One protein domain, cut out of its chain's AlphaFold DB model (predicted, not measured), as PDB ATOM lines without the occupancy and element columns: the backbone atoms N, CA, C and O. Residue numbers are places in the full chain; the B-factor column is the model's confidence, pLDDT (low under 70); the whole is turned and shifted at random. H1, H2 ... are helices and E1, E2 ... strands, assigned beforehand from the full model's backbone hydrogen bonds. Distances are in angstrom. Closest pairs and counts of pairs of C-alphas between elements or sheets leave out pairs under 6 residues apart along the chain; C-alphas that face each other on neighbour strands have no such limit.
ATOM      1  N   THR A 807      21.105  68.729  69.218       76.31
ATOM      2  CA  THR A 807      21.355  70.025  69.861       76.31
ATOM      3  C   THR A 807      21.012  69.979  71.347       76.31
ATOM      4  O   THR A 807      20.062  69.321  71.771       76.31
ATOM      5  N   VAL A 808      21.804  70.682  72.153       78.19
ATOM      6  CA  VAL A 808      21.619  70.819  73.600       78.19
ATOM      7  C   VAL A 808      21.087  72.218  73.873       78.19
ATOM      8  O   VAL A 808      21.666  73.204  73.412       78.19
ATOM      9  N   GLN A 809      19.984  72.318  74.614       71.75
ATOM     10  CA  GLN A 809      19.435  73.621  74.972       71.75
ATOM     11  C   GLN A 809      20.315  74.294  76.038       71.75
ATOM     12  O   GLN A 809      20.830  73.609  76.924       71.75
ATOM     13  N   PRO A 810      20.459  75.635  76.031       65.69
ATOM     14  CA  PRO A 810      21.248  76.350  77.042       65.69
ATOM     15  C   PRO A 810      20.777  76.121  78.488       65.69
ATOM     16  O   PRO A 810      21.527  76.369  79.430       65.69
ATOM     17  N   THR A 811      19.538  75.653  78.675       66.69
ATOM     18  CA  THR A 811      18.964  75.273  79.973       66.69
ATOM     19  C   THR A 811      19.590  74.018  80.574       66.69
ATOM     20  O   THR A 811      19.553  73.867  81.793       66.69
ATOM     21  N   ASP A 812      20.188  73.161  79.744       73.69
ATOM     22  CA  ASP A 812      20.723  71.848  80.131       73.69
ATOM     23  C   ASP A 812      22.251  71.877  80.357       73.69
ATOM     24  O   ASP A 812      22.887  70.844  80.605       73.69
ATOM     25  N   LEU A 813      22.851  73.069  80.256       79.00
ATOM     26  CA  LEU A 813      24.257  73.332  80.559       79.00
ATOM     27  C   LEU A 813      24.455  73.533  82.069       79.00
ATOM     28  O   LEU A 813      23.604  74.106  82.751       79.00
ATOM     29  N   SER A 814      25.599  73.096  82.592       77.69
ATOM     30  CA  SER A 814      26.046  73.451  83.948       77.69
ATOM     31  C   SER A 814      26.402  74.941  84.046       77.69
ATOM     32  O   SER A 814      26.597  75.614  83.029       77.69
ATOM     33  N   ALA A 815      26.553  75.471  85.265       69.56
ATOM     34  CA  ALA A 815      26.922  76.878  85.487       69.56
ATOM     35  C   ALA A 815      28.216  77.256  84.759       69.56
ATOM     36  O   ALA A 815      28.311  78.302  84.113       69.56
ATOM     37  N   ARG A 816      29.210  76.367  84.828       74.44
ATOM     38  CA  ARG A 816      30.510  76.548  84.188       74.44
ATOM     39  C   ARG A 816      30.400  76.525  82.665       74.44
ATOM     40  O   ARG A 816      30.942  77.412  82.011       74.44
ATOM     41  N   GLU A 817      29.697  75.545  82.103       78.12
ATOM     42  CA  GLU A 817      29.491  75.442  80.652       78.12
ATOM     43  C   GLU A 817      28.702  76.639  80.110       78.12
ATOM     44  O   GLU A 817      29.050  77.174  79.060       78.12
ATOM     45  N   PHE A 818      27.695  77.109  80.850       77.69
ATOM     46  CA  PHE A 818      26.904  78.282  80.486       77.69
ATOM     47  C   PHE A 818      27.749  79.562  80.463       77.69
ATOM     48  O   PHE A 818      27.657  80.336  79.512       77.69
ATOM     49  N   VAL A 819      28.625  79.771  81.453       75.62
ATOM     50  CA  VAL A 819      29.538  80.929  81.475       75.62
ATOM     51  C   VAL A 819      30.543  80.870  80.322       75.62
ATOM     52  O   VAL A 819      30.777  81.887  79.669       75.62
ATOM     53  N   VAL A 820      31.104  79.694  80.018       78.50
ATOM     54  CA  VAL A 820      32.017  79.521  78.872       78.50
ATOM     55  C   VAL A 820      31.291  79.765  77.546       78.50
ATOM     56  O   VAL A 820      31.838  80.429  76.663       78.50
ATOM     57  N   TYR A 821      30.047  79.301  77.420       80.44
ATOM     58  CA  TYR A 821      29.204  79.538  76.250       80.44
ATOM     59  C   TYR A 821      28.896  81.034  76.054       80.44
ATOM     60  O   TYR A 821      29.119  81.565  74.965       80.44
ATOM     61  N   GLN A 822      28.483  81.744  77.111       76.69
ATOM     62  CA  GLN A 822      28.217  83.191  77.061       76.69
ATOM     63  C   GLN A 822      29.476  84.020  76.781       76.69
ATOM     64  O   GLN A 822      29.447  85.005  76.034       76.69
ATOM     65  N   TYR A 823      30.612  83.595  77.334       77.12
ATOM     66  CA  TYR A 823      31.901  84.191  77.015       77.12
ATOM     67  C   TYR A 823      32.257  83.992  75.535       77.12
ATOM     68  O   TYR A 823      32.659  84.946  74.869       77.12
ATOM     69  N   GLY A 824      32.024  82.796  74.985       81.25
ATOM     70  CA  GLY A 824      32.190  82.515  73.558       81.25
ATOM     71  C   GLY A 824      31.332  83.405  72.660       81.25
ATOM     72  O   GLY A 824      31.857  83.981  71.710       81.25
ATOM     73  N   LEU A 825      30.052  83.605  72.991       81.62
ATOM     74  CA  LEU A 825      29.166  84.525  72.260       81.62
ATOM     75  C   LEU A 825      29.685  85.971  72.280       81.62
ATOM     76  O   LEU A 825      29.706  86.648  71.252       81.62
ATOM     77  N   SER A 826      30.179  86.429  73.432       76.31
ATOM     78  CA  SER A 826      30.781  87.761  73.565       76.31
ATOM     79  C   SER A 826      32.032  87.928  72.698       76.31
ATOM     80  O   SER A 826      32.260  89.001  72.137       76.31
ATOM     81  N   VAL A 827      32.842  86.874  72.578       79.69
ATOM     82  CA  VAL A 827      34.041  86.856  71.732       79.69
ATOM     83  C   VAL A 827      33.674  86.796  70.247       79.69
ATOM     84  O   VAL A 827      34.309  87.474  69.445       79.69
ATOM     85  N   LEU A 828      32.621  86.072  69.860       81.75
ATOM     86  CA  LEU A 828      32.126  86.080  68.479       81.75
ATOM     87  C   LEU A 828      31.673  87.479  68.044       81.75
ATOM     88  O   LEU A 828      32.079  87.936  66.977       81.75
ATOM     89  N   ASN A 829      30.931  88.197  68.894       79.56
ATOM     90  CA  ASN A 829      30.501  89.574  68.614       79.56
ATOM     91  C   ASN A 829      31.677  90.537  68.384       79.56
ATOM     92  O   ASN A 829      31.561  91.484  67.610       79.56
ATOM     93  N   LEU A 830      32.816  90.287  69.035       80.81
ATOM     94  CA  LEU A 830      34.050  91.033  68.807       80.81
ATOM     95  C   LEU A 830      34.728  90.637  67.485       80.81
ATOM     96  O   LEU A 830      35.218  91.487  66.745       80.81
ATOM     97  N   LEU A 831      34.813  89.336  67.217       81.12
ATOM     98  CA  LEU A 831      35.653  88.786  66.158       81.12
ATOM     99  C   LEU A 831      35.021  88.836  64.766       81.12
ATOM    100  O   LEU A 831      35.753  88.946  63.780       81.12
ATOM    101  N   ILE A 832      33.693  88.751  64.672       84.00
ATOM    102  CA  ILE A 832      32.958  88.745  63.399       84.00
ATOM    103  C   ILE A 832      33.248  90.019  62.572       84.00
ATOM    104  O   ILE A 832      33.668  89.871  61.418       84.00
ATOM    105  N   PRO A 833      33.151  91.250  63.127       80.56
ATOM    106  CA  PRO A 833      33.520  92.471  62.403       80.56
ATOM    107  C   PRO A 833      34.999  92.508  61.994       80.56
ATOM    108  O   PRO A 833      35.333  92.855  60.861       80.56
ATOM    109  N   GLU A 834      35.899  92.098  62.890       78.44
ATOM    110  CA  GLU A 834      37.347  92.139  62.654       78.44
ATOM    111  C   GLU A 834      37.774  91.180  61.537       78.44
ATOM    112  O   GLU A 834      38.557  91.537  60.648       78.44
ATOM    113  N   MET A 835      37.223  89.968  61.514       78.62
ATOM    114  CA  MET A 835      37.538  88.959  60.500       78.62
ATOM    115  C   MET A 835      36.702  89.076  59.224       78.62
ATOM    116  O   MET A 835      36.994  88.364  58.268       78.62
ATOM    117  N   HIS A 836      35.739  90.005  59.173       78.38
ATOM    118  CA  HIS A 836      34.805  90.169  58.050       78.38
ATOM    119  C   HIS A 836      34.034  88.869  57.750       78.38
ATOM    120  O   HIS A 836      33.724  88.567  56.598       78.38
ATOM    121  N   ALA A 837      33.760  88.083  58.793       79.56
ATOM    122  CA  ALA A 837      32.983  86.858  58.690       79.56
ATOM    123  C   ALA A 837      31.477  87.192  58.629       79.56
ATOM    124  O   ALA A 837      31.065  88.235  59.143       79.56
ATOM    125  N   PRO A 838      30.636  86.337  58.021       78.81
ATOM    126  CA  PRO A 838      29.188  86.476  58.117       78.81
ATOM    127  C   PRO A 838      28.720  86.323  59.571       78.81
ATOM    128  O   PRO A 838      29.371  85.666  60.385       78.81
ATOM    129  N   GLU A 839      27.575  86.921  59.896       78.75
ATOM    130  CA  GLU A 839      26.939  86.749  61.202       78.75
ATOM    131  C   GLU A 839      26.493  85.289  61.365       78.75
ATOM    132  O   GLU A 839      25.778  84.755  60.509       78.75
ATOM    133  N   ILE A 840      26.955  84.638  62.436       84.31
ATOM    134  CA  ILE A 840      26.719  83.214  62.695       84.31
ATOM    135  C   ILE A 840      25.923  82.994  63.976       84.31
ATOM    136  O   ILE A 840      26.134  83.666  64.986       84.31
ATOM    137  N   THR A 841      25.047  81.992  63.958       82.88
ATOM    138  CA  THR A 841      24.336  81.526  65.153       82.88
ATOM    139  C   THR A 841      25.094  80.351  65.765       82.88
ATOM    140  O   THR A 841      25.212  79.300  65.138       82.88
ATOM    141  N   LEU A 842      25.613  80.514  66.987       84.69
ATOM    142  CA  LEU A 842      26.360  79.468  67.692       84.69
ATOM    143  C   LEU A 842      25.427  78.562  68.508       84.69
ATOM    144  O   LEU A 842      24.767  79.021  69.444       84.69
ATOM    145  N   GLN A 843      25.436  77.264  68.210       84.12
ATOM    146  CA  GLN A 843      24.677  76.240  68.930       84.12
ATOM    147  C   GLN A 843      25.596  75.135  69.465       84.12
ATOM    148  O   GLN A 843      26.620  74.806  68.867       84.12
ATOM    149  N   ILE A 844      25.224  74.553  70.606       85.75
ATOM    150  CA  ILE A 844      25.964  73.452  71.232       85.75
ATOM    151  C   ILE A 844      25.256  72.137  70.921       85.75
ATOM    152  O   ILE A 844      24.035  72.039  71.048       85.75
ATOM    153  N   ALA A 845      26.017  71.126  70.512       83.19
ATOM    154  CA  ALA A 845      25.501  69.806  70.173       83.19
ATOM    155  C   ALA A 845      26.196  68.717  70.998       83.19
ATOM    156  O   ALA A 845      27.393  68.800  71.273       83.19
ATOM    157  N   SER A 846      25.456  67.685  71.398       75.44
ATOM    158  CA  SER A 846      26.030  66.504  72.056       75.44
ATOM    159  C   SER A 846      26.576  65.493  71.047       75.44
ATOM    160  O   SER A 846      27.490  64.749  71.377       75.44
ATOM    161  N   HIS A 847      26.049  65.488  69.817       73.62
ATOM    162  CA  HIS A 847      26.528  64.656  68.711       73.62
ATOM    163  C   HIS A 847      26.576  65.474  67.417       73.62
ATOM    164  O   HIS A 847      25.601  66.151  67.084       73.62
ATOM    165  N   LEU A 848      27.712  65.425  66.711       78.75
ATOM    166  CA  LEU A 848      27.976  66.158  65.468       78.75
ATOM    167  C   LEU A 848      28.109  65.186  64.281       78.75
ATOM    168  O   LEU A 848      28.690  64.119  64.451       78.75
ATOM    169  N   PRO A 849      27.652  65.548  63.067       74.94
ATOM    170  CA  PRO A 849      27.851  64.726  61.874       74.94
ATOM    171  C   PRO A 849      29.333  64.597  61.484       74.94
ATOM    172  O   PRO A 849      30.091  65.567  61.551       74.94
ATOM    173  N   ALA A 850      29.736  63.426  60.984       59.78
ATOM    174  CA  ALA A 850      31.084  63.210  60.457       59.78
ATOM    175  C   ALA A 850      31.349  64.068  59.200       59.78
ATOM    176  O   ALA A 850      30.592  64.010  58.229       59.78
ATOM    177  N   MET A 851      32.441  64.843  59.208       59.88
ATOM    178  CA  MET A 851      32.903  65.632  58.058       59.88
ATOM    179  C   MET A 851      34.070  64.947  57.335       59.88
ATOM    180  O   MET A 851      35.063  64.589  57.968       59.88
ATOM    181  N   ASP A 852      33.990  64.836  56.005       55.25
ATOM    182  CA  ASP A 852      35.068  64.332  55.141       55.25
ATOM    183  C   ASP A 852      36.086  65.449  54.825       55.25
ATOM    184  O   ASP A 852      36.039  66.079  53.764       55.25
ATOM    185  N   ALA A 853      37.015  65.723  55.745       56.12
ATOM    186  CA  ALA A 853      38.137  66.642  55.523       56.12
ATOM    187  C   ALA A 853      39.431  66.025  56.071       56.12
ATOM    188  O   ALA A 853      39.548  65.824  57.269       56.12
ATOM    189  N   SER A 854      40.394  65.688  55.206       54.94
ATOM    190  CA  SER A 854      41.586  64.914  55.588       54.94
ATOM    191  C   SER A 854      42.699  65.712  56.277       54.94
ATOM    192  O   SER A 854      43.586  65.088  56.848       54.94
ATOM    193  N   ASP A 855      42.663  67.052  56.239       60.88
ATOM    194  CA  ASP A 855      43.756  67.931  56.700       60.88
ATOM    195  C   ASP A 855      43.257  69.142  57.537       60.88
ATOM    196  O   ASP A 855      43.765  70.256  57.386       60.88
ATOM    197  N   ASN A 856      42.250  68.942  58.407       72.75
ATOM    198  CA  ASN A 856      41.742  69.956  59.353       72.75
ATOM    199  C   ASN A 856      42.022  69.545  60.814       72.75
ATOM    200  O   ASN A 856      41.598  68.473  61.250       72.75
ATOM    201  N   ALA A 857      42.702  70.397  61.584       73.44
ATOM    202  CA  ALA A 857      43.156  70.109  62.946       73.44
ATOM    203  C   ALA A 857      42.023  69.933  63.974       73.44
ATOM    204  O   ALA A 857      42.245  69.314  65.014       73.44
ATOM    205  N   PHE A 858      40.818  70.440  63.694       74.38
ATOM    206  CA  PHE A 858      39.644  70.331  64.574       74.38
ATOM    207  C   PHE A 858      38.507  69.499  63.957       74.38
ATOM    208  O   PHE A 858      37.330  69.674  64.297       74.38
ATOM    209  N   GLN A 859      38.842  68.578  63.047       70.00
ATOM    210  CA  GLN A 859      37.872  67.680  62.420       70.00
ATOM    211  C   GLN A 859      37.028  66.941  63.476       70.00
ATOM    212  O   GLN A 859      37.549  66.372  64.432       70.00
ATOM    213  N   GLY A 860      35.703  66.969  63.307       69.81
ATOM    214  CA  GLY A 860      34.752  66.322  64.219       69.81
ATOM    215  C   GLY A 860      34.407  67.120  65.483       69.81
ATOM    216  O   GLY A 860      33.542  66.690  66.238       69.81
ATOM    217  N   SER A 861      35.022  68.290  65.709       77.56
ATOM    218  CA  SER A 861      34.720  69.154  66.868       77.56
ATOM    219  C   SER A 861      33.679  70.242  66.576       77.56
ATOM    220  O   SER A 861      33.135  70.846  67.503       77.56
ATOM    221  N   PHE A 862      33.388  70.494  65.297       82.75
ATOM    222  CA  PHE A 862      32.392  71.466  64.852       82.75
ATOM    223  C   PHE A 862      31.717  71.027  63.546       82.75
ATOM    224  O   PHE A 862      32.280  70.256  62.766       82.75
ATOM    225  N   PHE A 863      30.525  71.557  63.292       82.00
ATOM    226  CA  PHE A 863      29.783  71.400  62.045       82.00
ATOM    227  C   PHE A 863      29.166  72.747  61.662       82.00
ATOM    228  O   PHE A 863      28.483  73.370  62.471       82.00
ATOM    229  N   TYR A 864      29.416  73.218  60.441       82.19
ATOM    230  CA  TYR A 864      28.884  74.493  59.954       82.19
ATOM    231  C   TYR A 864      27.853  74.263  58.851       82.19
ATOM    232  O   TYR A 864      28.160  73.669  57.816       82.19
ATOM    233  N   GLN A 865      26.635  74.764  59.058       82.00
ATOM    234  CA  GLN A 865      25.556  74.694  58.081       82.00
ATOM    235  C   GLN A 865      25.428  76.034  57.347       82.00
ATOM    236  O   GLN A 865      24.820  76.985  57.838       82.00
ATOM    237  N   SER A 866      25.978  76.094  56.133       73.88
ATOM    238  CA  SER A 866      26.056  77.324  55.329       73.88
ATOM    239  C   SER A 866      24.704  77.887  54.876       73.88
ATOM    240  O   SER A 866      24.624  79.065  54.554       73.88
ATOM    241  N   THR A 867      23.634  77.085  54.850       71.38
ATOM    242  CA  THR A 867      22.288  77.555  54.468       71.38
ATOM    243  C   THR A 867      21.599  78.370  55.560       71.38
ATOM    244  O   THR A 867      20.717  79.165  55.253       71.38
ATOM    245  N   GLU A 868      21.979  78.161  56.822       73.00
ATOM    246  CA  GLU A 868      21.358  78.786  58.001       73.00
ATOM    247  C   GLU A 868      22.351  79.657  58.792       73.00
ATOM    248  O   GLU A 868      21.987  80.223  59.818       73.00
ATOM    249  N   ASN A 869      23.608  79.764  58.331       80.88
ATOM    250  CA  ASN A 869      24.732  80.366  59.061       80.88
ATOM    251  C   ASN A 869      24.833  79.869  60.516       80.88
ATOM    252  O   ASN A 869      25.187  80.614  61.431       80.88
ATOM    253  N   ALA A 870      24.508  78.595  60.736       82.81
ATOM    254  CA  ALA A 870      24.517  77.979  62.052       82.81
ATOM    255  C   ALA A 870      25.822  77.199  62.254       82.81
ATOM    256  O   ALA A 870      26.158  76.305  61.469       82.81
ATOM    257  N   LEU A 871      26.563  77.550  63.306       86.06
ATOM    258  CA  LEU A 871      27.764  76.845  63.739       86.06
ATOM    259  C   LEU A 871      27.418  75.973  64.946       86.06
ATOM    260  O   LEU A 871      27.079  76.485  66.011       86.06
ATOM    261  N   PHE A 872      27.545  74.663  64.778       85.06
ATOM    262  CA  PHE A 872      27.350  73.676  65.830       85.06
ATOM    263  C   PHE A 872      28.702  73.243  66.379       85.06
ATOM    264  O   PHE A 872      29.577  72.827  65.619       85.06
ATOM    265  N   VAL A 873      28.874  73.316  67.695       86.62
ATOM    266  CA  VAL A 873      30.112  72.912  68.372       86.62
ATOM    267  C   VAL A 873      29.800  71.844  69.416       86.62
ATOM    268  O   VAL A 873      28.781  71.918  70.105       86.62
ATOM    269  N   GLY A 874      30.662  70.832  69.526       83.06
ATOM    270  CA  GLY A 874      30.479  69.735  70.475       83.06
ATOM    271  C   GLY A 874      30.511  70.229  71.923       83.06
ATOM    272  O   GLY A 874      31.367  71.047  72.269       83.06
ATOM    273  N   ARG A 875      29.620  69.725  72.789       82.25
ATOM    274  CA  ARG A 875      29.551  70.101  74.219       82.25
ATOM    275  C   ARG A 875      30.900  69.959  74.933       82.25
ATOM    276  O   ARG A 875      31.249  70.825  75.729       82.25
ATOM    277  N   ASP A 876      31.692  68.950  74.572       78.25
ATOM    278  CA  ASP A 876      33.019  68.681  75.148       78.25
ATOM    279  C   ASP A 876      33.996  69.861  75.013       78.25
ATOM    280  O   ASP A 876      34.901  70.033  75.829       78.25
ATOM    281  N   SER A 877      33.794  70.730  74.019       77.69
ATOM    282  CA  SER A 877      34.618  71.927  73.829       77.69
ATOM    283  C   SER A 877      34.442  72.965  74.948       77.69
ATOM    284  O   SER A 877      35.388  73.691  75.257       77.69
ATOM    285  N   LEU A 878      33.292  72.985  75.637       79.88
ATOM    286  CA  LEU A 878      33.021  73.871  76.779       79.88
ATOM    287  C   LEU A 878      33.805  73.471  78.043       79.88
ATOM    288  O   LEU A 878      33.837  74.217  79.026       79.88
ATOM    289  N   ALA A 879      34.498  72.325  78.022       74.50
ATOM    290  CA  ALA A 879      35.373  71.899  79.108       74.50
ATOM    291  C   ALA A 879      36.544  72.871  79.337       74.50
ATOM    292  O   ALA A 879      37.036  72.966  80.462       74.50
ATOM    293  N   SER A 880      36.965  73.644  78.333       77.12
ATOM    294  CA  SER A 880      38.055  74.620  78.447       77.12
ATOM    295  C   SER A 880      37.731  75.882  77.658       77.12
ATOM    296  O   SER A 880      37.645  75.840  76.436       77.12
ATOM    297  N   ALA A 881      37.629  77.026  78.343       75.75
ATOM    298  CA  ALA A 881      37.391  78.311  77.685       75.75
ATOM    299  C   ALA A 881      38.468  78.626  76.634       75.75
ATOM    300  O   ALA A 881      38.147  79.045  75.530       75.75
ATOM    301  N   GLY A 882      39.746  78.362  76.934       73.50
ATOM    302  CA  GLY A 882      40.837  78.605  75.988       73.50
ATOM    303  C   GLY A 882      40.735  77.743  74.727       73.50
ATOM    304  O   GLY A 882      40.900  78.248  73.619       73.50
ATOM    305  N   SER A 883      40.411  76.457  74.888       75.50
ATOM    306  CA  SER A 883      40.241  75.527  73.763       75.50
ATOM    307  C   SER A 883      38.994  75.860  72.941       75.50
ATOM    308  O   SER A 883      39.041  75.811  71.716       75.50
ATOM    309  N   PHE A 884      37.909  76.259  73.608       82.62
ATOM    310  CA  PHE A 884      36.669  76.686  72.972       82.62
ATOM    311  C   PHE A 884      36.861  77.947  72.129       82.62
ATOM    312  O   PHE A 884      36.473  77.971  70.966       82.62
ATOM    313  N   ILE A 885      37.517  78.979  72.670       85.50
ATOM    314  CA  ILE A 885      37.773  80.208  71.912       85.50
ATOM    315  C   ILE A 885      38.710  79.948  70.729       85.50
ATOM    316  O   ILE A 885      38.472  80.470  69.641       85.50
ATOM    317  N   LEU A 886      39.743  79.121  70.911       84.75
ATOM    318  CA  LEU A 886      40.630  78.748  69.812       84.75
ATOM    319  C   LEU A 886      39.855  78.057  68.680       84.75
ATOM    320  O   LEU A 886      40.057  78.396  67.517       84.75
ATOM    321  N   LEU A 887      38.928  77.160  69.029       86.69
ATOM    322  CA  LEU A 887      38.032  76.507  68.077       86.69
ATOM    323  C   LEU A 887      37.106  77.516  67.376       86.69
ATOM    324  O   LEU A 887      36.956  77.449  66.163       86.69
ATOM    325  N   LEU A 888      36.543  78.497  68.089       87.94
ATOM    326  CA  LEU A 888      35.707  79.538  67.477       87.94
ATOM    327  C   LEU A 888      36.492  80.428  66.500       87.94
ATOM    328  O   LEU A 888      35.994  80.728  65.414       87.94
ATOM    329  N   ILE A 889      37.726  80.816  66.845       87.56
ATOM    330  CA  ILE A 889      38.620  81.570  65.948       87.56
ATOM    331  C   ILE A 889      38.965  80.730  64.713       87.56
ATOM    332  O   ILE A 889      38.932  81.242  63.594       87.56
ATOM    333  N   HIS A 890      39.245  79.438  64.906       87.31
ATOM    334  CA  HIS A 890      39.499  78.475  63.831       87.31
ATOM    335  C   HIS A 890      38.306  78.355  62.876       87.31
ATOM    336  O   HIS A 890      38.456  78.526  61.666       87.31
ATOM    337  N   CYS A 891      37.097  78.145  63.406       86.94
ATOM    338  CA  CYS A 891      35.874  78.050  62.612       86.94
ATOM    339  C   CYS A 891      35.597  79.345  61.840       86.94
ATOM    340  O   CYS A 891      35.353  79.292  60.637       86.94
ATOM    341  N   LEU A 892      35.678  80.509  62.492       86.44
ATOM    342  CA  LEU A 892      35.463  81.798  61.831       86.44
ATOM    343  C   LEU A 892      36.493  82.071  60.729       86.44
ATOM    344  O   LEU A 892      36.133  82.636  59.699       86.44
ATOM    345  N   ALA A 893      37.747  81.648  60.905       86.81
ATOM    346  CA  ALA A 893      38.771  81.792  59.878       86.81
ATOM    347  C   ALA A 893      38.466  80.947  58.631       86.81
ATOM    348  O   ALA A 893      38.651  81.437  57.517       86.81
ATOM    349  N   HIS A 894      37.948  79.724  58.799       85.25
ATOM    350  CA  HIS A 894      37.487  78.898  57.677       85.25
ATOM    351  C   HIS A 894      36.225  79.455  57.016       85.25
ATOM    352  O   HIS A 894      36.140  79.467  55.790       85.25
ATOM    353  N   ILE A 895      35.272  79.966  57.803       84.88
ATOM    354  CA  ILE A 895      34.053  80.595  57.277       84.88
ATOM    355  C   ILE A 895      34.413  81.849  56.467       84.88
ATOM    356  O   ILE A 895      33.904  82.025  55.365       84.88
ATOM    357  N   ALA A 896      35.335  82.682  56.961       82.88
ATOM    358  CA  ALA A 896      35.814  83.873  56.255       82.88
ATOM    359  C   ALA A 896      36.662  83.545  55.011       82.88
ATOM    360  O   ALA A 896      36.721  84.346  54.082       82.88
ATOM    361  N   ALA A 897      37.336  82.392  54.992       82.31
ATOM    362  CA  ALA A 897      38.116  81.920  53.846       82.31
ATOM    363  C   ALA A 897      37.298  81.079  52.843       82.31
ATOM    364  O   ALA A 897      37.841  80.710  51.803       82.31
ATOM    365  N   GLU A 898      36.032  80.769  53.157       78.94
ATOM    366  CA  GLU A 898      35.125  79.890  52.397       78.94
ATOM    367  C   GLU A 898      35.712  78.498  52.064       78.94
ATOM    368  O   GLU A 898      35.301  77.836  51.110       78.94
ATOM    369  N   ASP A 899      36.662  78.019  52.872       76.62
ATOM    370  CA  ASP A 899      37.341  76.735  52.684       76.62
ATOM    371  C   ASP A 899      37.515  76.028  54.025       76.62
ATOM    372  O   ASP A 899      38.185  76.538  54.918       76.62
ATOM    373  N   PHE A 900      36.928  74.838  54.152       73.25
ATOM    374  CA  PHE A 900      36.885  74.045  55.386       73.25
ATOM    375  C   PHE A 900      37.801  72.812  55.350       73.25
ATOM    376  O   PHE A 900      37.801  72.021  56.296       73.25
ATOM    377  N   ARG A 901      38.544  72.595  54.255       67.69
ATOM    378  CA  ARG A 901      39.222  71.309  54.006       67.69
ATOM    379  C   ARG A 901      40.684  71.272  54.446       67.69
ATOM    380  O   ARG A 901      41.168  70.175  54.716       67.69
ATOM    381  N   GLN A 902      41.377  72.416  54.460       71.00
ATOM    382  CA  GLN A 902      42.830  72.480  54.664       71.00
ATOM    383  C   GLN A 902      43.264  73.687  55.503       71.00
ATOM    384  O   GLN A 902      43.041  74.836  55.121       71.00
ATOM    385  N   ASP A 903      44.011  73.427  56.576       79.38
ATOM    386  CA  ASP A 903      44.551  74.474  57.463       79.38
ATOM    387  C   ASP A 903      45.809  75.160  56.892       79.38
ATOM    388  O   ASP A 903      46.277  76.174  57.405       79.38
ATOM    389  N   ALA A 904      46.366  74.627  55.800       75.06
ATOM    390  CA  ALA A 904      47.521  75.198  55.106       75.06
ATOM    391  C   ALA A 904      47.145  76.296  54.092       75.06
ATOM    392  O   ALA A 904      48.029  76.883  53.463       75.06
ATOM    393  N   ASN A 905      45.850  76.578  53.903       78.38
ATOM    394  CA  ASN A 905      45.402  77.599  52.964       78.38
ATOM    395  C   ASN A 905      45.868  79.000  53.438       78.38
ATOM    396  O   ASN A 905      45.530  79.421  54.550       78.38
ATOM    397  N   PRO A 906      46.608  79.770  52.613       78.25
ATOM    398  CA  PRO A 906      47.092  81.100  52.990       78.25
ATOM    399  C   PRO A 906      45.983  82.095  53.364       78.25
ATOM    400  O   PRO A 906      46.219  82.995  54.171       78.25
ATOM    401  N   ALA A 907      44.783  81.958  52.784       76.94
ATOM    402  CA  ALA A 907      43.631  82.796  53.120       76.94
ATOM    403  C   ALA A 907      43.100  82.479  54.527       76.94
ATOM    404  O   ALA A 907      42.878  83.399  55.314       76.94
ATOM    405  N   PHE A 908      43.000  81.190  54.867       85.75
ATOM    406  CA  PHE A 908      42.654  80.729  56.211       85.75
ATOM    407  C   PHE A 908      43.687  81.201  57.243       85.75
ATOM    408  O   PHE A 908      43.310  81.852  58.213       85.75
ATOM    409  N   LEU A 909      44.987  80.970  57.008       82.62
ATOM    410  CA  LEU A 909      46.049  81.361  57.948       82.62
ATOM    411  C   LEU A 909      46.037  82.868  58.227       82.62
ATOM    412  O   LEU A 909      46.186  83.296  59.373       82.62
ATOM    413  N   ARG A 910      45.811  83.688  57.195       81.62
ATOM    414  CA  ARG A 910      45.704  85.143  57.348       81.62
ATOM    415  C   ARG A 910      44.518  85.533  58.231       81.62
ATOM    416  O   ARG A 910      44.690  86.372  59.114       81.62
ATOM    417  N   SER A 911      43.347  84.936  58.016       83.12
ATOM    418  CA  SER A 911      42.154  85.186  58.837       83.12
ATOM    419  C   SER A 911      42.322  84.659  60.266       83.12
ATOM    420  O   SER A 911      42.001  85.364  61.219       83.12
ATOM    421  N   PHE A 912      42.932  83.487  60.434       84.69
ATOM    422  CA  PHE A 912      43.187  82.857  61.728       84.69
ATOM    423  C   PHE A 912      44.124  83.692  62.612       84.69
ATOM    424  O   PHE A 912      43.780  84.022  63.749       84.69
ATOM    425  N   TYR A 913      45.271  84.139  62.081       80.12
ATOM    426  CA  TYR A 913      46.178  85.023  62.825       80.12
ATOM    427  C   TYR A 913      45.566  86.403  63.095       80.12
ATOM    428  O   TYR A 913      45.857  87.011  64.129       80.12
ATOM    429  N   LYS A 914      44.688  86.895  62.208       82.25
ATOM    430  CA  LYS A 914      43.935  88.135  62.440       82.25
ATOM    431  C   LYS A 914      42.970  87.987  63.621       82.25
ATOM    432  O   LYS A 914      42.968  88.849  64.499       82.25
ATOM    433  N   GLY A 915      42.226  86.882  63.685       79.88
ATOM    434  CA  GLY A 915      41.333  86.565  64.801       79.88
ATOM    435  C   GLY A 915      42.072  86.397  66.128       79.88
ATOM    436  O   GLY A 915      41.672  86.988  67.129       79.88
ATOM    437  N   LEU A 916      43.206  85.685  66.128       78.94
ATOM    438  CA  LEU A 916      44.056  85.547  67.316       78.94
ATOM    439  C   LEU A 916      44.569  86.902  67.815       78.94
ATOM    440  O   LEU A 916      44.523  87.174  69.013       78.94
ATOM    441  N   ARG A 917      45.020  87.778  66.908       75.81
ATOM    442  CA  ARG A 917      45.495  89.119  67.269       75.81
ATOM    443  C   ARG A 917      44.389  89.969  67.897       75.81
ATOM    444  O   ARG A 917      44.646  90.623  68.906       75.81
ATOM    445  N   ALA A 918      43.188  89.957  67.316       77.06
ATOM    446  CA  ALA A 918      42.044  90.699  67.840       77.06
ATOM    447  C   ALA A 918      41.627  90.181  69.227       77.06
ATOM    448  O   ALA A 918      41.488  90.964  70.167       77.06
ATOM    449  N   TYR A 919      41.525  88.857  69.383       80.19
ATOM    450  CA  TYR A 919      41.169  88.245  70.660       80.19
ATOM    451  C   TYR A 919      42.206  88.522  71.755       80.19
ATOM    452  O   TYR A 919      41.831  88.938  72.848       80.19
ATOM    453  N   PHE A 920      43.505  88.347  71.486       72.06
ATOM    454  CA  PHE A 920      44.536  88.603  72.499       72.06
ATOM    455  C   PHE A 920      44.645  90.083  72.874       72.06
ATOM    456  O   PHE A 920      44.902  90.383  74.040       72.06
ATOM    457  N   GLY A 921      44.397  90.999  71.932       67.19
ATOM    458  CA  GLY A 921      44.304  92.431  72.229       67.19
ATOM    459  C   GLY A 921      43.194  92.740  73.237       67.19
ATOM    460  O   GLY A 921      43.437  93.389  74.254       67.19
ATOM    461  N   GLU A 922      41.993  92.210  73.013       70.81
ATOM    462  CA  GLU A 922      40.851  92.440  73.905       70.81
ATOM    463  C   GLU A 922      40.929  91.659  75.217       70.81
ATOM    464  O   GLU A 922      40.558  92.185  76.269       70.81
ATOM    465  N   ALA A 923      41.453  90.432  75.203       65.12
ATOM    466  CA  ALA A 923      41.694  89.656  76.417       65.12
ATOM    467  C   ALA A 923      42.697  90.374  77.336       65.12
ATOM    468  O   ALA A 923      42.484  90.439  78.550       65.12
ATOM    469  N   PHE A 924      43.741  90.984  76.763       56.50
ATOM    470  CA  PHE A 924      44.695  91.811  77.501       56.50
ATOM    471  C   PHE A 924      44.025  93.055  78.103       56.50
ATOM    472  O   PHE A 924      44.124  93.280  79.310       56.50
ATOM    473  N   LEU A 925      43.272  93.821  77.303       52.34
ATOM    474  CA  LEU A 925      42.565  95.020  77.773       52.34
ATOM    475  C   LEU A 925      41.504  94.706  78.836       52.34
ATOM    476  O   LEU A 925      41.335  95.460  79.793       52.34
ATOM    477  N   THR A 926      40.801  93.583  78.700       53.97
ATOM    478  CA  THR A 926      39.783  93.144  79.664       53.97
ATOM    479  C   THR A 926      40.423  92.699  80.977       53.97
ATOM    480  O   THR A 926      39.940  93.080  82.041       53.97
ATOM    481  N   THR A 927      41.545  91.975  80.925       52.50
ATOM    482  CA  THR A 927      42.311  91.582  82.123       52.50
ATOM    483  C   THR A 927      42.852  92.814  82.852       52.50
ATOM    484  O   THR A 927      42.745  92.910  84.075       52.50
ATOM    485  N   LEU A 928      43.333  93.810  82.098       42.56
ATOM    486  CA  LEU A 928      43.770  95.096  82.639       42.56
ATOM    487  C   LEU A 928      42.616  95.835  83.340       42.56
ATOM    488  O   LEU A 928      42.773  96.274  84.474       42.56
ATOM    489  N   ARG A 929      41.431  95.912  82.719       44.06
ATOM    490  CA  ARG A 929      40.241  96.567  83.302       44.06
ATOM    491  C   ARG A 929      39.697  95.839  84.535       44.06
ATOM    492  O   ARG A 929      39.274  96.490  85.486       44.06
ATOM    493  N   MET A 930      39.729  94.506  84.548       40.31
ATOM    494  CA  MET A 930      39.250  93.695  85.675       40.31
ATOM    495  C   MET A 930      40.186  93.742  86.889       40.31
ATOM    496  O   MET A 930      39.714  93.582  88.010       40.31
ATOM    497  N   SER A 931      41.477  94.034  86.690       42.50
ATOM    498  CA  SER A 931      42.448  94.211  87.784       42.50
ATOM    499  C   SER A 931      42.254  95.498  88.608       42.50
ATOM    500  O   SER A 931      42.881  95.655  89.652       42.50
ATOM    501  N   VAL A 932      41.373  96.404  88.158       36.41
ATOM    502  CA  VAL A 932      41.109  97.721  88.772       36.41
ATOM    503  C   VAL A 932      39.816  97.734  89.610       36.41
ATOM    504  O   VAL A 932      39.601  98.647  90.406       36.41
ATOM    505  N   ILE A 933      38.948  96.725  89.479       40.19
ATOM    506  CA  ILE A 933      37.648  96.676  90.168       40.19
ATOM    507  C   ILE A 933      37.794  95.928  91.502       40.19
ATOM    508  O   ILE A 933      38.156  94.754  91.520       40.19
ATOM    509  N   SER A 934      37.497  96.589  92.629       40.91
ATOM    510  CA  SER A 934      37.458  95.930  93.942       40.91
ATOM    511  C   SER A 934      36.190  95.078  94.068       40.91
ATOM    512  O   SER A 934      35.088  95.620  94.175       40.91
ATOM    513  N   TRP A 935      36.333  93.754  94.066       42.97
ATOM    514  CA  TRP A 935      35.221  92.829  94.297       42.97
ATOM    515  C   TRP A 935      34.955  92.649  95.800       42.97
ATOM    516  O   TRP A 935      35.878  92.624  96.615       42.97
ATOM    517  N   ASP A 936      33.680  92.541  96.190       44.00
ATOM    518  CA  ASP A 936      33.287  92.233  97.569       44.00
ATOM    519  C   ASP A 936      33.540  90.741  97.855       44.00
ATOM    520  O   ASP A 936      32.942  89.864  97.228       44.00
ATOM    521  N   SER A 937      34.409  90.453  98.827       47.31
ATOM    522  CA  SER A 937      34.878  89.103  99.199       47.31
ATOM    523  C   SER A 937      33.774  88.060  99.454       47.31
ATOM    524  O   SER A 937      34.020  86.856  99.349       47.31
ATOM    525  N   LYS A 938      32.545  88.491  99.778       46.66
ATOM    526  CA  LYS A 938      31.383  87.599  99.969       46.66
ATOM    527  C   LYS A 938      30.738  87.147  98.657       46.66
ATOM    528  O   LYS A 938      30.200  86.038  98.591       46.66
ATOM    529  N   LEU A 939      30.783  87.991  97.628       47.47
ATOM    530  CA  LEU A 939      30.238  87.692  96.306       47.47
ATOM    531  C   LEU A 939      31.121  86.649  95.598       47.47
ATOM    532  O   LEU A 939      30.600  85.670  95.065       47.47
ATOM    533  N   ASP A 940      32.446  86.786  95.723       53.66
ATOM    534  CA  ASP A 940      33.443  85.846  95.185       53.66
ATOM    535  C   ASP A 940      33.272  84.424  95.723       53.66
ATOM    536  O   ASP A 940      33.386  83.452  94.972       53.66
ATOM    537  N   GLN A 941      32.951  84.279  97.011       52.75
ATOM    538  CA  GLN A 941      32.721  82.969  97.628       52.75
ATOM    539  C   GLN A 941      31.440  82.304  97.109       52.75
ATOM    540  O   GLN A 941      31.416  81.089  96.925       52.75
ATOM    541  N   SER A 942      30.399  83.092  96.824       53.22
ATOM    542  CA  SER A 942      29.120  82.588  96.306       53.22
ATOM    543  C   SER A 942      29.211  82.215  94.821       53.22
ATOM    544  O   SER A 942      28.709  81.168  94.421       53.22
ATOM    545  N   ILE A 943      29.925  83.012  94.017       55.47
ATOM    546  CA  ILE A 943      30.195  82.722  92.597       55.47
ATOM    547  C   ILE A 943      31.117  81.503  92.463       55.47
ATOM    548  O   ILE A 943      30.850  80.603  91.669       55.47
ATOM    549  N   SER A 944      32.166  81.422  93.287       56.59
ATOM    550  CA  SER A 944      33.080  80.274  93.295       56.59
ATOM    551  C   SER A 944      32.400  78.978  93.737       56.59
ATOM    552  O   SER A 944      32.797  77.905  93.285       56.59
ATOM    553  N   ALA A 945      31.390  79.056  94.610       58.91
ATOM    554  CA  ALA A 945      30.581  77.905  94.999       58.91
ATOM    555  C   ALA A 945      29.647  77.460  93.860       58.91
ATOM    556  O   ALA A 945      29.617  76.273  93.548       58.91
ATOM    557  N   ALA A 946      28.971  78.399  93.189       57.41
ATOM    558  CA  ALA A 946      28.076  78.106  92.065       57.41
ATOM    559  C   ALA A 946      28.807  77.509  90.843       57.41
ATOM    560  O   ALA A 946      28.273  76.641  90.164       57.41
ATOM    561  N   LEU A 947      30.052  77.925  90.574       57.91
ATOM    562  CA  LEU A 947      30.863  77.411  89.458       57.91
ATOM    563  C   LEU A 947      31.466  76.015  89.696       57.91
ATOM    564  O   LEU A 947      32.033  75.436  88.767       57.91
ATOM    565  N   ARG A 948      31.395  75.493  90.928       56.34
ATOM    566  CA  ARG A 948      31.902  74.158  91.293       56.34
ATOM    567  C   ARG A 948      30.834  73.067  91.229       56.34
ATOM    568  O   ARG A 948      31.194  71.900  91.351       56.34
ATOM    569  N   ASP A 949      29.566  73.436  91.063       59.12
ATOM    570  CA  ASP A 949      28.457  72.486  91.002       59.12
ATOM    571  C   ASP A 949      28.214  72.037  89.548       59.12
ATOM    572  O   ASP A 949      28.094  72.862  88.640       59.12
ATOM    573  N   GLU A 950      28.175  70.723  89.307       57.22
ATOM    574  CA  GLU A 950      28.016  70.140  87.958       57.22
ATOM    575  C   GLU A 950      26.541  69.903  87.572       57.22
ATOM    576  O   GLU A 950      26.249  69.352  86.510       57.22
ATOM    577  N   GLN A 951      25.589  70.320  88.415       62.56
ATOM    578  CA  GLN A 951      24.157  70.223  88.119       62.56
ATOM    579  C   GLN A 951      23.675  71.323  87.147       62.56
ATOM    580  O   GLN A 951      24.279  72.398  87.070       62.56
ATOM    581  N   PRO A 952      22.586  71.079  86.385       59.88
ATOM    582  CA  PRO A 952      21.983  72.099  85.528       59.88
ATOM    583  C   PRO A 952      21.496  73.296  86.358       59.88
ATOM    584  O   PRO A 952      20.810  73.136  87.368       59.88
ATOM    585  N   ILE A 953      21.867  74.501  85.920       64.25
ATOM    586  CA  ILE A 953      21.649  75.761  86.649       64.25
ATOM    587  C   ILE A 953      20.174  76.129  86.812       64.25
ATOM    588  O   ILE A 953      19.385  76.043  85.863       64.25
ATOM    589  N   SER A 954      19.815  76.645  87.992       66.38
ATOM    590  CA  SER A 954      18.484  77.212  88.220       66.38
ATOM    591  C   SER A 954      18.290  78.518  87.436       66.38
ATOM    592  O   SER A 954      19.237  79.252  87.156       66.38
ATOM    593  N   GLU A 955      17.042  78.841  87.087       62.09
ATOM    594  CA  GLU A 955      16.700  80.055  86.324       62.09
ATOM    595  C   GLU A 955      17.186  81.336  87.028       62.09
ATOM    596  O   GLU A 955      17.781  82.209  86.402       62.09
ATOM    597  N   ARG A 956      17.081  81.374  88.363       57.50
ATOM    598  CA  ARG A 956      17.541  82.496  89.192       57.50
ATOM    599  C   ARG A 956      19.062  82.687  89.173       57.50
ATOM    600  O   ARG A 956      19.521  83.822  89.238       57.50
ATOM    601  N   GLU A 957      19.843  81.610  89.117       59.72
ATOM    602  CA  GLU A 957      21.312  81.684  89.020       59.72
ATOM    603  C   GLU A 957      21.759  82.086  87.614       59.72
ATOM    604  O   GLU A 957      22.706  82.860  87.469       59.72
ATOM    605  N   ARG A 958      21.040  81.622  86.585       63.75
ATOM    606  CA  ARG A 958      21.279  82.004  85.189       63.75
ATOM    607  C   ARG A 958      21.061  83.499  84.972       63.75
ATOM    608  O   ARG A 958      21.923  84.139  84.373       63.75
ATOM    609  N   ASP A 959      19.981  84.060  85.511       60.31
ATOM    610  CA  ASP A 959      19.690  85.497  85.422       60.31
ATOM    611  C   ASP A 959      20.759  86.332  86.140       60.31
ATOM    612  O   ASP A 959      21.199  87.364  85.637       60.31
ATOM    613  N   LEU A 960      21.237  85.858  87.295       56.19
ATOM    614  CA  LEU A 960      22.252  86.542  88.100       56.19
ATOM    615  C   LEU A 960      23.636  86.520  87.424       56.19
ATOM    616  O   LEU A 960      24.324  87.540  87.403       56.19
ATOM    617  N   LEU A 961      24.023  85.391  86.818       59.19
ATOM    618  CA  LEU A 961      25.254  85.270  86.025       59.19
ATOM    619  C   LEU A 961      25.176  86.062  84.710       59.19
ATOM    620  O   LEU A 961      26.170  86.668  84.310       59.19
ATOM    621  N   SER A 962      24.004  86.111  84.073       61.22
ATOM    622  CA  SER A 962      23.778  86.904  82.854       61.22
ATOM    623  C   SER A 962      23.868  88.402  83.146       61.22
ATOM    624  O   SER A 962      24.602  89.100  82.458       61.22
ATOM    625  N   LEU A 963      23.257  88.879  84.238       53.03
ATOM    626  CA  LEU A 963      23.381  90.267  84.708       53.03
ATOM    627  C   LEU A 963      24.830  90.664  85.032       53.03
ATOM    628  O   LEU A 963      25.212  91.808  84.802       53.03
ATOM    629  N   LEU A 964      25.649  89.745  85.560       51.09
ATOM    630  CA  LEU A 964      27.070  89.999  85.841       51.09
ATOM    631  C   LEU A 964      27.921  90.087  84.566       51.09
ATOM    632  O   LEU A 964      28.841  90.902  84.511       51.09
ATOM    633  N   LEU A 965      27.611  89.279  83.547       51.44
ATOM    634  CA  LEU A 965      28.297  89.286  82.249       51.44
ATOM    635  C   LEU A 965      27.834  90.448  81.348       51.44
ATOM    636  O   LEU A 965      28.650  91.016  80.619       51.44
ATOM    637  N   GLU A 966      26.560  90.842  81.434       44.56
ATOM    638  CA  GLU A 966      25.985  92.004  80.739       44.56
ATOM    639  C   GLU A 966      26.393  93.340  81.366       44.56
ATOM    640  O   GLU A 966      26.398  94.354  80.669       44.56
ATOM    641  N   ARG A 967      26.845  93.365  82.630       36.47
ATOM    642  CA  ARG A 967      27.420  94.561  83.278       36.47
ATOM    643  C   ARG A 967      28.808  94.940  82.731       36.47
ATOM    644  O   ARG A 967      29.655  95.472  83.450       36.47
ATOM    645  N   LYS A 968      29.049  94.714  81.437       36.16
ATOM    646  CA  LYS A 968      30.031  95.475  80.667       36.16
ATOM    647  C   LYS A 968      29.565  96.931  80.618       36.16
ATOM    648  O   LYS A 968      28.574  97.257  79.978       36.16
TER     649      LYS A 968
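This is residues 807 to 968 of the 1025 residues of the protein "uncharacterized protein LOC112840426 isoform X1" of Callorhinus ursinus (UniProt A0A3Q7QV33). A small three-stranded sheet has the helices H1 and H3 over one face, and the long helix H4 crosses these two on their side away from the sheet. H5 and H6 form a loose pair at one end, and residues 924 to 942 stick out. The printed part has 162 residues, mostly helix, in the order H1 E1 E2 E3 H2 H3 H4 H5 H6; the mixed sheet runs E1 E3 E2. It is compact, with a radius of gyration of the C-alphas of 16.8 A and spans of 50 by 34 by 23 A.

Begin at E1, residues 841 to 847, parallel to E3, residues 870 to 874, with N 843 and O 871 2.9 A apart. E2, residues 862 to 865, forms an antiparallel hairpin with E3; N 863 and O 872 are 2.8 A apart. H1, residues 815 to 835, and H3, residues 881 to 897, are on one face, two layers of helices and sheet. They touch at a shallow tilt of 32 degrees, closest at C-alphas 820 and 881, 5.6 A. H4, residues 906 to 930, forms a helical hairpin with H3, closest at C-alphas 911 and 893, 4.9 A. H2, residues 875 to 879, lies over E1. H5, residues 937 to 946, and H6, residues 955 to 966, are near each other. O i to N i+4 pairs are all within hydrogen-bond range in H3, H4 and H6, with 15 of 17 in H1, 5 of 6 in H5, and 0 of 1 in H2, where 2 of 2 O i to N i+3 pairs are.

Find C-alpha 815 at (26.922, 76.878, 85.487), where H1 begins its 29.7 A. H4 runs 35.9 A from (47.092, 81.100, 52.990).

The printed part has no cut. The link E1 to E2 is long. Confidence is under 70 for residues 923 to 968, among others.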